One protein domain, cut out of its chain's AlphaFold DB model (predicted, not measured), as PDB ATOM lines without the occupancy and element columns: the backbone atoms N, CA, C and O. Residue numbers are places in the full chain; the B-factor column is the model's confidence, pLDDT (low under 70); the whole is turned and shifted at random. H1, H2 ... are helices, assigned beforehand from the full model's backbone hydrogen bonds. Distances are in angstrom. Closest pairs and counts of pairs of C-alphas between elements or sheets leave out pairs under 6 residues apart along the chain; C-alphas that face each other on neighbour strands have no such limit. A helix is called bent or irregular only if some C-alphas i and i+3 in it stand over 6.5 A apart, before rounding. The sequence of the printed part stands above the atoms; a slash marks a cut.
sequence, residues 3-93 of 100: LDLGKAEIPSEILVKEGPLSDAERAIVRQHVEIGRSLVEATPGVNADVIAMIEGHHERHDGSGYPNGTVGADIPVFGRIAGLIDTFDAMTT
ATOM      1  N   LEU A   3     117.575  85.369 114.238       93.00
ATOM      2  CA  LEU A   3     117.883  84.091 113.572       93.00
ATOM      3  C   LEU A   3     117.428  84.053 112.105       93.00
ATOM      4  O   LEU A   3     118.101  83.487 111.256       93.00
ATOM      5  N   ASP A   4     116.316  84.729 111.821       94.44
ATOM      6  CA  ASP A   4     115.644  84.743 110.528       94.44
ATOM      7  C   ASP A   4     116.002  85.960 109.665       94.44
ATOM      8  O   ASP A   4     115.369  86.170 108.631       94.44
ATOM      9  N   LEU A   5     116.980  86.789 110.059       95.12
ATOM     10  CA  LEU A   5     117.314  88.026 109.335       95.12
ATOM     11  C   LEU A   5     117.594  87.770 107.848       95.12
ATOM     12  O   LEU A   5     117.143  88.534 106.997       95.12
ATOM     13  N   GLY A   6     118.272  86.665 107.526       96.44
ATOM     14  CA  GLY A   6     118.582  86.310 106.142       96.44
ATOM     15  C   GLY A   6     117.358  85.998 105.277       96.44
ATOM     16  O   GLY A   6     117.484  85.990 104.057       96.44
ATOM     17  N   LYS A   7     116.160  85.803 105.858       95.94
ATOM     18  CA  LYS A   7     114.917  85.662 105.079       95.94
ATOM     19  C   LYS A   7     114.593  86.925 104.282       95.94
ATOM     20  O   LYS A   7     113.870  86.826 103.301       95.94
ATOM     21  N   ALA A   8     115.145  88.083 104.659       95.19
ATOM     22  CA  ALA A   8     115.008  89.322 103.896       95.19
ATOM     23  C   ALA A   8     115.552  89.216 102.457       95.19
ATOM     24  O   ALA A   8     115.058  89.912 101.578       95.19
ATOM     25  N   GLU A   9     116.514  88.322 102.217       96.62
ATOM     26  CA  GLU A   9     117.122  88.083 100.899       96.62
ATOM     27  C   GLU A   9     116.526  86.858 100.180       96.62
ATOM     28  O   GLU A   9     116.968  86.480  99.095       96.62
ATOM     29  N   ILE A  10     115.522  86.203 100.774       97.06
ATOM     30  CA  ILE A  10     114.840  85.063 100.159       97.06
ATOM     31  C   ILE A  10     113.642  85.570  99.344       97.06
ATOM     32  O   ILE A  10     112.871  86.386  99.856       97.06
ATOM     33  N   PRO A  11     113.426  85.072  98.107       96.62
ATOM     34  CA  PRO A  11     112.284  85.466  97.289       96.62
ATOM     35  C   PRO A  11     110.957  85.339  98.040       96.62
ATOM     36  O   PRO A  11     110.617  84.277  98.576       96.62
ATOM     37  N   SER A  12     110.201  86.436  98.071       93.94
ATOM     38  CA  SER A  12     108.966  86.528  98.848       93.94
ATOM     39  C   SER A  12     107.930  85.490  98.418       93.94
ATOM     40  O   SER A  12     107.230  84.936  99.263       93.94
ATOM     41  N   GLU A  13     107.901  85.148  97.127       93.81
ATOM     42  CA  GLU A  13     106.975  84.183  96.536       93.81
ATOM     43  C   GLU A  13     107.189  82.776  97.107       93.81
ATOM     44  O   GLU A  13     106.239  82.005  97.212       93.81
ATOM     45  N   ILE A  14     108.423  82.449  97.514       94.00
ATOM     46  CA  ILE A  14     108.751  81.184  98.179       94.00
ATOM     47  C   ILE A  14     108.322  81.234  99.651       94.00
ATOM     48  O   ILE A  14     107.767  80.264 100.163       94.00
ATOM     49  N   LEU A  15     108.550  82.361 100.336       91.19
ATOM     50  CA  LEU A  15     108.238  82.516 101.764       91.19
ATOM     51  C   LEU A  15     106.735  82.513 102.063       91.19
ATOM     52  O   LEU A  15     106.329  82.029 103.120       91.19
ATOM     53  N   VAL A  16     105.922  83.062 101.157       90.75
ATOM     54  CA  VAL A  16     104.461  83.153 101.319       90.75
ATOM     55  C   VAL A  16     103.698  82.022 100.631       90.75
ATOM     56  O   VAL A  16     102.468  82.024 100.639       90.75
ATOM     57  N   LYS A  17     104.404  81.060 100.023       88.62
ATOM     58  CA  LYS A  17     103.785  79.950  99.300       88.62
ATOM     59  C   LYS A  17     102.871  79.138 100.218       88.62
ATOM     60  O   LYS A  17     103.279  78.671 101.281       88.62
ATOM     61  N   GLU A  18     101.640  78.923  99.765       86.50
ATOM     62  CA  GLU A  18     100.710  78.005 100.412       86.50
ATOM     63  C   GLU A  18     101.037  76.558 100.009       86.50
ATOM     64  O   GLU A  18     101.164  76.233  98.825       86.50
ATOM     65  N   GLY A  19     101.177  75.674 101.000       85.56
ATOM     66  CA  GLY A  19     101.519  74.265 100.790       85.56
ATOM     67  C   GLY A  19     103.025  73.958 100.863       85.56
ATOM     68  O   GLY A  19     103.822  74.788 101.299       85.56
ATOM     69  N   PRO A  20     103.438  72.726 100.508       87.94
ATOM     70  CA  PRO A  20     104.815  72.286 100.688       87.94
ATOM     71  C   PRO A  20     105.782  72.946  99.692       87.94
ATOM     72  O   PRO A  20     105.484  73.101  98.505       87.94
ATOM     73  N   LEU A  21     106.987  73.254 100.175       91.75
ATOM     74  CA  LEU A  21     108.123  73.625  99.332       91.75
ATOM     75  C   LEU A  21     108.707  72.384  98.644       91.75
ATOM     76  O   LEU A  21     108.925  71.355  99.295       91.75
ATOM     77  N   SER A  22     109.016  72.518  97.356       96.00
ATOM     78  CA  SER A  22     109.876  71.593  96.612       96.00
ATOM     79  C   SER A  22     111.292  71.565  97.194       96.00
ATOM     80  O   SER A  22     111.690  72.458  97.944       96.00
ATOM     81  N   ASP A  23     112.085  70.561  96.825       96.44
ATOM     82  CA  ASP A  23     113.464  70.438  97.313       96.44
ATOM     83  C   ASP A  23     114.341  71.625  96.890       96.44
ATOM     84  O   ASP A  23     115.144  72.113  97.684       96.44
ATOM     85  N   ALA A  24     114.132  72.152  95.677       97.12
ATOM     86  CA  ALA A  24     114.842  73.331  95.185       97.12
ATOM     87  C   ALA A  24     114.459  74.601  95.962       97.12
ATOM     88  O   ALA A  24     115.330  75.348  96.402       97.12
ATOM     89  N   GLU A  25     113.162  74.824  96.197       96.94
ATOM     90  CA  GLU A  25     112.685  75.952  97.012       96.94
ATOM     91  C   GLU A  25     113.186  75.846  98.454       96.94
ATOM     92  O   GLU A  25     113.625  76.832  99.041       96.94
ATOM     93  N   ARG A  26     113.181  74.638  99.023       95.56
ATOM     94  CA  ARG A  26     113.707  74.385 100.364       95.56
ATOM     95  C   ARG A  26     115.201  74.677 100.440       95.56
ATOM     96  O   ARG A  26     115.636  75.280 101.416       95.56
ATOM     97  N   ALA A  27     115.976  74.287  99.427       96.62
ATOM     98  CA  ALA A  27     117.398  74.605  99.346       96.62
ATOM     99  C   ALA A  27     117.645  76.120  99.299       96.62
ATOM    100  O   ALA A  27     118.561  76.592  99.963       96.62
ATOM    101  N   ILE A  28     116.802  76.883  98.593       97.69
ATOM    102  CA  ILE A  28     116.856  78.353  98.591       97.69
ATOM    103  C   ILE A  28     116.551  78.902  99.986       97.69
ATOM    104  O   ILE A  28     117.346  79.661 100.526       97.69
ATOM    105  N   VAL A  29     115.451  78.475 100.615       96.44
ATOM    106  CA  VAL A  29     115.086  78.957 101.959       96.44
ATOM    107  C   VAL A  29     116.192  78.671 102.970       96.44
ATOM    108  O   VAL A  29     116.482  79.534 103.788       96.44
ATOM    109  N   ARG A  30     116.854  77.508 102.918       97.38
ATOM    110  CA  ARG A  30     117.953  77.157 103.838       97.38
ATOM    111  C   ARG A  30     119.125  78.145 103.812       97.38
ATOM    112  O   ARG A  30     119.775  78.306 104.840       97.38
ATOM    113  N   GLN A  31     119.344  78.854 102.702       97.56
ATOM    114  CA  GLN A  31     120.414  79.853 102.576       97.56
ATOM    115  C   GLN A  31     120.248  81.033 103.543       97.56
ATOM    116  O   GLN A  31     121.229  81.710 103.842       97.56
ATOM    117  N   HIS A  32     119.047  81.264 104.093       98.06
ATOM    118  CA  HIS A  32     118.820  82.354 105.049       98.06
ATOM    119  C   HIS A  32     119.750  82.287 106.271       98.06
ATOM    120  O   HIS A  32     120.056  83.328 106.849       98.06
ATOM    121  N   VAL A  33     120.209  81.092 106.655       97.88
ATOM    122  CA  VAL A  33     121.144  80.922 107.772       97.88
ATOM    123  C   VAL A  33     122.493  81.552 107.439       97.88
ATOM    124  O   VAL A  33     122.975  82.412 108.172       97.88
ATOM    125  N   GLU A  34     123.082  81.171 106.306       97.38
ATOM    126  CA  GLU A  34     124.388  81.670 105.867       97.38
ATOM    127  C   GLU A  34     124.343  83.165 105.538       97.38
ATOM    128  O   GLU A  34     125.249  83.914 105.912       97.38
ATOM    129  N   ILE A  35     123.261  83.613 104.894       97.62
ATOM    130  CA  ILE A  35     123.023  85.027 104.595       97.62
ATOM    131  C   ILE A  35     122.911  85.822 105.899       97.62
ATOM    132  O   ILE A  35     123.616  86.814 106.082       97.62
ATOM    133  N   GLY A  36     122.070  85.370 106.834       97.12
ATOM    134  CA  GLY A  36     121.878  86.021 108.130       97.12
ATOM    135  C   GLY A  36     123.176  86.099 108.931       97.12
ATOM    136  O   GLY A  36     123.504  87.160 109.460       97.12
ATOM    137  N   ARG A  37     123.953  85.009 108.958       96.62
ATOM    138  CA  ARG A  37     125.275  84.955 109.593       96.62
ATOM    139  C   ARG A  37     126.213  86.003 108.999       96.62
ATOM    140  O   ARG A  37     126.781  86.792 109.744       96.62
ATOM    141  N   SER A  38     126.306  86.062 107.669       95.94
ATOM    142  CA  SER A  38     127.189  86.992 106.951       95.94
ATOM    143  C   SER A  38     126.820  88.460 107.199       95.94
ATOM    144  O   SER A  38     127.696  89.291 107.433       95.94
ATOM    145  N   LEU A  39     125.522  88.786 107.201       94.88
ATOM    146  CA  LEU A  39     125.032  90.140 107.490       94.88
ATOM    147  C   LEU A  39     125.374  90.577 108.920       94.88
ATOM    148  O   LEU A  39     125.775  91.718 109.161       94.88
ATOM    149  N   VAL A  40     125.220  89.663 109.878       95.06
ATOM    150  CA  VAL A  40     125.474  89.945 111.290       95.06
ATOM    151  C   VAL A  40     126.972  89.998 111.598       95.06
ATOM    152  O   VAL A  40     127.395  90.901 112.313       95.06
ATOM    153  N   GLU A  41     127.787  89.117 111.013       94.50
ATOM    154  CA  GLU A  41     129.256  89.157 111.114       94.50
ATOM    155  C   GLU A  41     129.846  90.465 110.569       94.50
ATOM    156  O   GLU A  41     130.813  90.988 111.121       94.50
ATOM    157  N   ALA A  42     129.247  91.033 109.519       94.00
ATOM    158  CA  ALA A  42     129.668  92.317 108.964       94.00
ATOM    159  C   ALA A  42     129.345  93.520 109.875       94.00
ATOM    160  O   ALA A  42     129.804  94.632 109.607       94.00
ATOM    161  N   THR A  43     128.563  93.326 110.943       92.50
ATOM    162  CA  THR A  43     128.145  94.396 111.854       92.50
ATOM    163  C   THR A  43     129.109  94.509 113.047       92.50
ATOM    164  O   THR A  43     129.214  93.577 113.849       92.50
ATOM    165  N   PRO A  44     129.797  95.653 113.236       93.81
ATOM    166  CA  PRO A  44     130.736  95.822 114.341       93.81
ATOM    167  C   PRO A  44     130.073  95.694 115.719       93.81
ATOM    168  O   PRO A  44     129.015  96.266 115.970       93.81
ATOM    169  N   GLY A  45     130.745  94.999 116.639       93.50
ATOM    170  CA  GLY A  45     130.331  94.909 118.044       93.50
ATOM    171  C   GLY A  45     129.262  93.856 118.347       93.50
ATOM    172  O   GLY A  45     128.801  93.785 119.486       93.50
ATOM    173  N   VAL A  46     128.876  93.025 117.373       94.31
ATOM    174  CA  VAL A  46     127.982  91.895 117.641       94.31
ATOM    175  C   VAL A  46     128.712  90.803 118.426       94.31
ATOM    176  O   VAL A  46     129.855  90.457 118.138       94.31
ATOM    177  N   ASN A  47     128.035  90.254 119.436       95.06
ATOM    178  CA  ASN A  47     128.544  89.140 120.227       95.06
ATOM    179  C   ASN A  47     128.616  87.855 119.373       95.06
ATOM    180  O   ASN A  47     127.648  87.499 118.701       95.06
ATOM    181  N   ALA A  48     129.736  87.130 119.451       94.81
ATOM    182  CA  ALA A  48     129.935  85.830 118.812       94.81
ATOM    183  C   ALA A  48     128.841  84.800 119.153       94.81
ATOM    184  O   ALA A  48     128.477  83.990 118.304       94.81
ATOM    185  N   ASP A  49     128.252  84.870 120.349       96.06
ATOM    186  CA  ASP A  49     127.138  84.006 120.746       96.06
ATOM    187  C   ASP A  49     125.921  84.196 119.835       96.06
ATOM    188  O   ASP A  49     125.247  83.230 119.492       96.06
ATOM    189  N   VAL A  50     125.662  85.426 119.380       95.94
ATOM    190  CA  VAL A  50     124.567  85.730 118.448       95.94
ATOM    191  C   VAL A  50     124.830  85.100 117.083       95.94
ATOM    192  O   VAL A  50     123.921  84.522 116.490       95.94
ATOM    193  N   ILE A  51     126.074  85.167 116.608       96.19
ATOM    194  CA  ILE A  51     126.493  84.525 115.356       96.19
ATOM    195  C   ILE A  51     126.298  83.007 115.473       96.19
ATOM    196  O   ILE A  51     125.684  82.400 114.599       96.19
ATOM    197  N   ALA A  52     126.701  82.415 116.601       96.62
ATOM    198  CA  ALA A  52     126.513  80.994 116.879       96.62
ATOM    199  C   ALA A  52     125.030  80.581 116.968       96.62
ATOM    200  O   ALA A  52     124.673  79.474 116.560       96.62
ATOM    201  N   MET A  53     124.148  81.452 117.479       97.69
ATOM    202  CA  MET A  53     122.700  81.218 117.443       97.69
ATOM    203  C   MET A  53     122.181  81.168 116.005       97.69
ATOM    204  O   MET A  53     121.436  80.253 115.660       97.69
ATOM    205  N   ILE A  54     122.567  82.139 115.170       97.38
ATOM    206  CA  ILE A  54     122.130  82.205 113.770       97.38
ATOM    207  C   ILE A  54     122.650  80.993 113.007       97.38
ATOM    208  O   ILE A  54     121.872  80.326 112.345       97.38
ATOM    209  N   GLU A  55     123.923  80.645 113.140       96.62
ATOM    210  CA  GLU A  55     124.494  79.502 112.427       96.62
ATOM    211  C   GLU A  55     123.886  78.162 112.873       96.62
ATOM    212  O   GLU A  55     123.631  77.290 112.048       96.62
ATOM    213  N   GLY A  56     123.618  77.998 114.173       97.19
ATOM    214  CA  GLY A  56     123.259  76.702 114.748       97.19
ATOM    215  C   GLY A  56     121.766  76.411 114.920       97.19
ATOM    216  O   GLY A  56     121.427  75.279 115.253       97.19
ATOM    217  N   HIS A  57     120.850  77.371 114.737       97.38
ATOM    218  CA  HIS A  57     119.432  77.150 115.087       97.38
ATOM    219  C   HIS A  57     118.720  76.080 114.237       97.38
ATOM    220  O   HIS A  57     117.730  75.476 114.670       97.38
ATOM    221  N   HIS A  58     119.248  75.782 113.051       97.62
ATOM    222  CA  HIS A  58     118.765  74.698 112.200       97.62
ATOM    223  C   HIS A  58     119.645  73.445 112.202       97.62
ATOM    224  O   HIS A  58     119.281  72.444 111.577       97.62
ATOM    225  N   GLU A  59     120.727  73.440 112.980       98.00
ATOM    226  CA  GLU A  59     121.472  72.218 113.250       98.00
ATOM    227  C   GLU A  59     120.646  71.263 114.119       98.00
ATOM    228  O   GLU A  59     119.733  71.656 114.864       98.00
ATOM    229  N   ARG A  60     120.934  69.969 113.990       97.19
ATOM    230  CA  ARG A  60     120.209  68.900 114.681       97.19
ATOM    231  C   ARG A  60     121.205  67.950 115.313       97.19
ATOM    232  O   ARG A  60     122.232  67.635 114.732       97.19
ATOM    233  N   HIS A  61     120.885  67.478 116.514       96.25
ATOM    234  CA  HIS A  61     121.811  66.678 117.319       96.25
ATOM    235  C   HIS A  61     122.238  65.365 116.630       96.25
ATOM    236  O   HIS A  61     123.285  64.818 116.964       96.25
ATOM    237  N   ASP A  62     121.442  64.866 115.683       97.06
ATOM    238  CA  ASP A  62     121.708  63.674 114.870       97.06
ATOM    239  C   ASP A  62     122.468  63.958 113.558       97.06
ATOM    240  O   ASP A  62     122.745  63.025 112.810       97.06
ATOM    241  N   GLY A  63     122.803  65.221 113.264       97.50
ATOM    242  CA  GLY A  63     123.471  65.635 112.026       97.50
ATOM    243  C   GLY A  63     122.547  65.833 110.823       97.50
ATOM    244  O   GLY A  63     123.022  66.165 109.743       97.50
ATOM    245  N   SER A  64     121.226  65.671 110.974       96.81
ATOM    246  CA  SER A  64     120.259  65.896 109.882       96.81
ATOM    247  C   SER A  64     119.989  67.380 109.575       96.81
ATOM    248  O   SER A  64     119.199  67.707 108.681       96.81
ATOM    249  N   GLY A  65     120.606  68.272 110.351       97.00
ATOM    250  CA  GLY A  65     120.459  69.718 110.270       97.00
ATOM    251  C   GLY A  65     121.222  70.363 109.118       97.00
ATOM    252  O   GLY A  65     121.728  69.700 108.213       97.00
ATOM    253  N   TYR A  66     121.241  71.690 109.132       97.69
ATOM    254  CA  TYR A  66     121.934  72.529 108.156       97.69
ATOM    255  C   TYR A  66     122.375  73.841 108.832       97.69
ATOM    256  O   TYR A  66     121.770  74.215 109.843       97.69
ATOM    257  N   PRO A  67     123.359  74.575 108.275       96.31
ATOM    258  CA  PRO A  67     124.025  74.355 106.983       96.31
ATOM    259  C   PRO A  67     125.138  73.301 106.998       96.31
ATOM    260  O   PRO A  67     125.384  72.678 105.969       96.31
ATOM    261  N   ASN A  68     125.778  73.068 108.143       96.75
ATOM    262  CA  ASN A  68     127.013  72.293 108.231       96.75
ATOM    263  C   ASN A  68     126.773  70.808 108.547       96.75
ATOM    264  O   ASN A  68     127.650  69.983 108.295       96.75
ATOM    265  N   GLY A  69     125.605  70.457 109.098       97.19
ATOM    266  CA  GLY A  69     125.318  69.090 109.546       97.19
ATOM    267  C   GLY A  69     126.106  68.728 110.808       97.19
ATOM    268  O   GLY A  69     126.515  67.580 110.993       97.19
ATOM    269  N   THR A  70     126.362  69.722 111.660       97.62
ATOM    270  CA  THR A  70     127.146  69.580 112.887       97.62
ATOM    271  C   THR A  70     126.432  68.654 113.871       97.62
ATOM    272  O   THR A  70     125.225  68.761 114.083       97.62
ATOM    273  N   VAL A  71     127.176  67.744 114.507       98.06
ATOM    274  CA  VAL A  71     126.596  66.654 115.303       98.06
ATOM    275  C   VAL A  71     126.756  66.905 116.800       98.06
ATOM    276  O   VAL A  71     127.815  67.281 117.297       98.06
ATOM    277  N   GLY A  72     125.695  66.624 117.550       96.19
ATOM    278  CA  GLY A  72     125.744  66.543 119.003       96.19
ATOM    279  C   GLY A  72     126.273  67.793 119.708       96.19
ATOM    280  O   GLY A  72     125.712  68.883 119.594       96.19
ATOM    281  N   ALA A  73     127.323  67.608 120.508       96.56
ATOM    282  CA  ALA A  73     127.909  68.668 121.321       96.56
ATOM    283  C   ALA A  73     128.790  69.642 120.525       96.56
ATOM    284  O   ALA A  73     129.114  70.701 121.061       96.56
ATOM    285  N   ASP A  74     129.116  69.319 119.269       97.69
ATOM    286  CA  ASP A  74     129.875  70.210 118.387       97.69
ATOM    287  C   ASP A  74     129.018  71.396 117.924       97.69
ATOM    288  O   ASP A  74     129.546  72.438 117.542       97.69
ATOM    289  N   ILE A  75     127.685  71.285 118.023       97.88
ATOM    290  CA  ILE A  75     126.785  72.423 117.836       97.88
ATOM    291  C   ILE A  75     126.981  73.377 119.028       97.88
ATOM    292  O   ILE A  75     126.740  72.975 120.182       97.88
ATOM    293  N   PRO A  76     127.343  74.654 118.792       96.31
ATOM    294  CA  PRO A  76     127.508  75.632 119.861       96.31
ATOM    295  C   PRO A  76     126.295  75.668 120.794       96.31
ATOM    296  O   PRO A  76     125.149  75.548 120.355       96.31
ATOM    297  N   VAL A  77     126.531  75.838 122.099       97.56
ATOM    298  CA  VAL A  77     125.458  75.797 123.114       97.56
ATOM    299  C   VAL A  77     124.323  76.771 122.790       97.56
ATOM    300  O   VAL A  77     123.152  76.401 122.871       97.56
ATOM    301  N   PHE A  78     124.661  77.975 122.331       97.19
ATOM    302  CA  PHE A  78     123.683  78.980 121.933       97.19
ATOM    303  C   PHE A  78     122.926  78.605 120.651       97.19
ATOM    304  O   PHE A  78     121.728  78.860 120.573       97.19
ATOM    305  N   GLY A  79     123.564  77.911 119.703       97.06
ATOM    306  CA  GLY A  79     122.895  77.320 118.539       97.06
ATOM    307  C   GLY A  79     121.861  76.264 118.936       97.06
ATOM    308  O   GLY A  79     120.721  76.302 118.476       97.06
ATOM    309  N   ARG A  80     122.206  75.380 119.882       96.94
ATOM    310  CA  ARG A  80     121.276  74.366 120.417       96.94
ATOM    311  C   ARG A  80     120.088  74.989 121.151       96.94
ATOM    312  O   ARG A  80     118.956  74.554 120.954       96.94
ATOM    313  N   ILE A  81     120.332  76.015 121.970       96.81
ATOM    314  CA  ILE A  81     119.264  76.771 122.648       96.81
ATOM    315  C   ILE A  81     118.353  77.436 121.609       96.81
ATOM    316  O   ILE A  81     117.133  77.308 121.695       96.81
ATOM    317  N   ALA A  82     118.937  78.101 120.609       96.69
ATOM    318  CA  ALA A  82     118.194  78.763 119.545       96.69
ATOM    319  C   ALA A  82     117.320  77.779 118.756       96.69
ATOM    320  O   ALA A  82     116.144  78.061 118.542       96.69
ATOM    321  N   GLY A  83     117.846  76.606 118.398       95.69
ATOM    322  CA  GLY A  83     117.082  75.591 117.671       95.69
ATOM    323  C   GLY A  83     115.922  74.997 118.471       95.69
ATOM    324  O   GLY A  83     114.868  74.714 117.898       95.69
ATOM    325  N   LEU A  84     116.068  74.860 119.792       95.19
ATOM    326  CA  LEU A  84     114.970  74.444 120.670       95.19
ATOM    327  C   LEU A  84     113.856  75.497 120.702       95.19
ATOM    328  O   LEU A  84     112.685  75.150 120.564       95.19
ATOM    329  N   ILE A  85     114.225  76.773 120.847       94.38
ATOM    330  CA  ILE A  85     113.274  77.891 120.868       94.38
ATOM    331  C   ILE A  85     112.555  78.020 119.519       94.38
ATOM    332  O   ILE A  85     111.330  78.108 119.503       94.38
ATOM    333  N   ASP A  86     113.289  77.982 118.405       93.25
ATOM    334  CA  ASP A  86     112.724  78.093 117.052       93.25
ATOM    335  C   ASP A  86     111.753  76.945 116.744       93.25
ATOM    336  O   ASP A  86     110.654  77.160 116.234       93.25
ATOM    337  N   THR A  87     112.112  75.718 117.135       91.50
ATOM    338  CA  THR A  87     111.238  74.551 116.944       91.50
ATOM    339  C   THR A  87     109.976  74.656 117.798       91.50
ATOM    340  O   THR A  87     108.887  74.348 117.318       91.50
ATOM    341  N   PHE A  88     110.097  75.103 119.052       92.62
ATOM    342  CA  PHE A  88     108.939  75.316 119.917       92.62
ATOM    343  C   PHE A  88     108.001  76.386 119.344       92.62
ATOM    344  O   PHE A  88     106.818  76.106 119.175       92.62
ATOM    345  N   ASP A  89     108.530  77.556 118.964       90.06
ATOM    346  CA  ASP A  89     107.737  78.615 118.327       90.06
ATOM    347  C   ASP A  89     107.037  78.108 117.059       90.06
ATOM    348  O   ASP A  89     105.841  78.334 116.877       90.06
ATOM    349  N   ALA A  90     107.745  77.352 116.215       86.88
ATOM    350  CA  ALA A  90     107.176  76.781 115.001       86.88
ATOM    351  C   ALA A  90     106.002  75.828 115.257       86.88
ATOM    352  O   ALA A  90     105.077  75.799 114.449       86.88
ATOM    353  N   MET A  91     106.030  75.070 116.358       87.62
ATOM    354  CA  MET A  91     104.943  74.164 116.742       87.62
ATOM    355  C   MET A  91     103.771  74.887 117.411       87.62
ATOM    356  O   MET A  91     102.652  74.399 117.342       87.62
ATOM    357  N   THR A  92     104.002  76.022 118.074       90.06
ATOM    358  CA  THR A  92     102.954  76.716 118.848       90.06
ATOM    359  C   THR A  92     102.339  77.923 118.143       90.06
ATOM    360  O   THR A  92     101.323  78.451 118.600       90.06
ATOM    361  N   THR A  93     102.929  78.376 117.039       85.06
ATOM    362  CA  THR A  93     102.496  79.564 116.297       85.06
ATOM    363  C   THR A  93     101.792  79.162 115.000       85.06
ATOM    364  O   THR A  93     102.308  78.367 114.219       85.06
TER     365      THR A  93
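This is residues 3 to 93 of the 100 residues of the protein "HD domain-containing protein" of Chromatiales bacterium (UniProt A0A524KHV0). What does the model look like? It is a crossed assembly of helices: H4 and H5 fold back on each other as a hairpin, H1 crosses H4, and the longest helix, H6, packs with its first part on H5, while its residues 88 to 92 stick out with residue 93. H3 and H4 follow each other end to end, with H2 at H3 far from H6, and a loop of residues 57 to 76 leads from H5 to H6. How is it made up? The printed part has 91 residues with six named helices, H1 to H6 in order along the chain, and no named strand; the class is all helix. It is compact, with a radius of gyration of the C-alphas of 13.3 A, and spans 35 by 32 by 24 A.

Where does the longest helix meet another? H6, residues 77 to 92, touches H5, residues 48 to 56, with its residues 78 to 83 alone; the closest C-alphas, those of Gly 56 and Gly 79, are 3.9 A apart. The two run the same way at a steep tilt of 52 degrees. What else touches H5, the hub with three touching helices? H4, residues 32 to 41, forms a helical hairpin with it, opposite ways at a shallow tilt of 11 degrees, the closest C-alphas being those of Arg 37 and Ile 51, 5.9 A apart. H1, residues 3 to 9, only just touches H5, with 3 pairs of C-alphas within 8 A, the closest those of Leu 3 and Ile 54 at 4.7 A. H1 also touches H4, about perpendicular at 78 degrees, with the C-alphas of Gly 6 and Gly 36 closest at 3.9 A. Where are the other helices? H2, residues 12 to 15, only just touches H3, residues 23 to 30, with 3 pairs of C-alphas within 8 A, the closest those of Ile 14 and Glu 25 at 6.6 A. H3 and H4 meet only through their link. H1 and H6 are near each other, with 5 pairs of C-alphas within 10 A, while H4 and H6, for instance, are apart. What do the backbone atoms show? Every O i to N i+4 pair is within hydrogen-bond range in H3, H4, H5 and H6, and H2 is too short for such a pair. In H1 0 of 3 are, but 3 of its 4 O i to N i+3 pairs are within range.

Where is H6? It runs 22.9 A from C-alpha 77 at (125.458, 75.797, 123.114) to C-alpha 92 at (102.954, 76.716, 118.848). How long are the others? From first to last C-alpha H4 measures 13.9 A, H5 12.0 A, H3 10.4 A and H2 5.0 A. Where does H1 begin? It begins at C-alpha 3, at (117.883, 84.091, 113.572), and measures 13.3 A. It is irregular: C-alphas 3 and 6 are 7.8 A apart, against about 5 A in a regular helix.

How large is it? The two C-alphas farthest apart, those of Gly 19 and Gly 45, are 39.4 A apart. Which stretches stand free? Residues 42 to 47 do, and residues 88 to 93, of which 88 to 92 belong to H6. How are the helices linked? The link from H5 to H6 is long, with 20 residues; those from H1 to H2 and from H3 to H4 are tight. Is anything missing or uncertain? The printed part has no cut, its mean pLDDT is 95.1, and no printed residue is under 70.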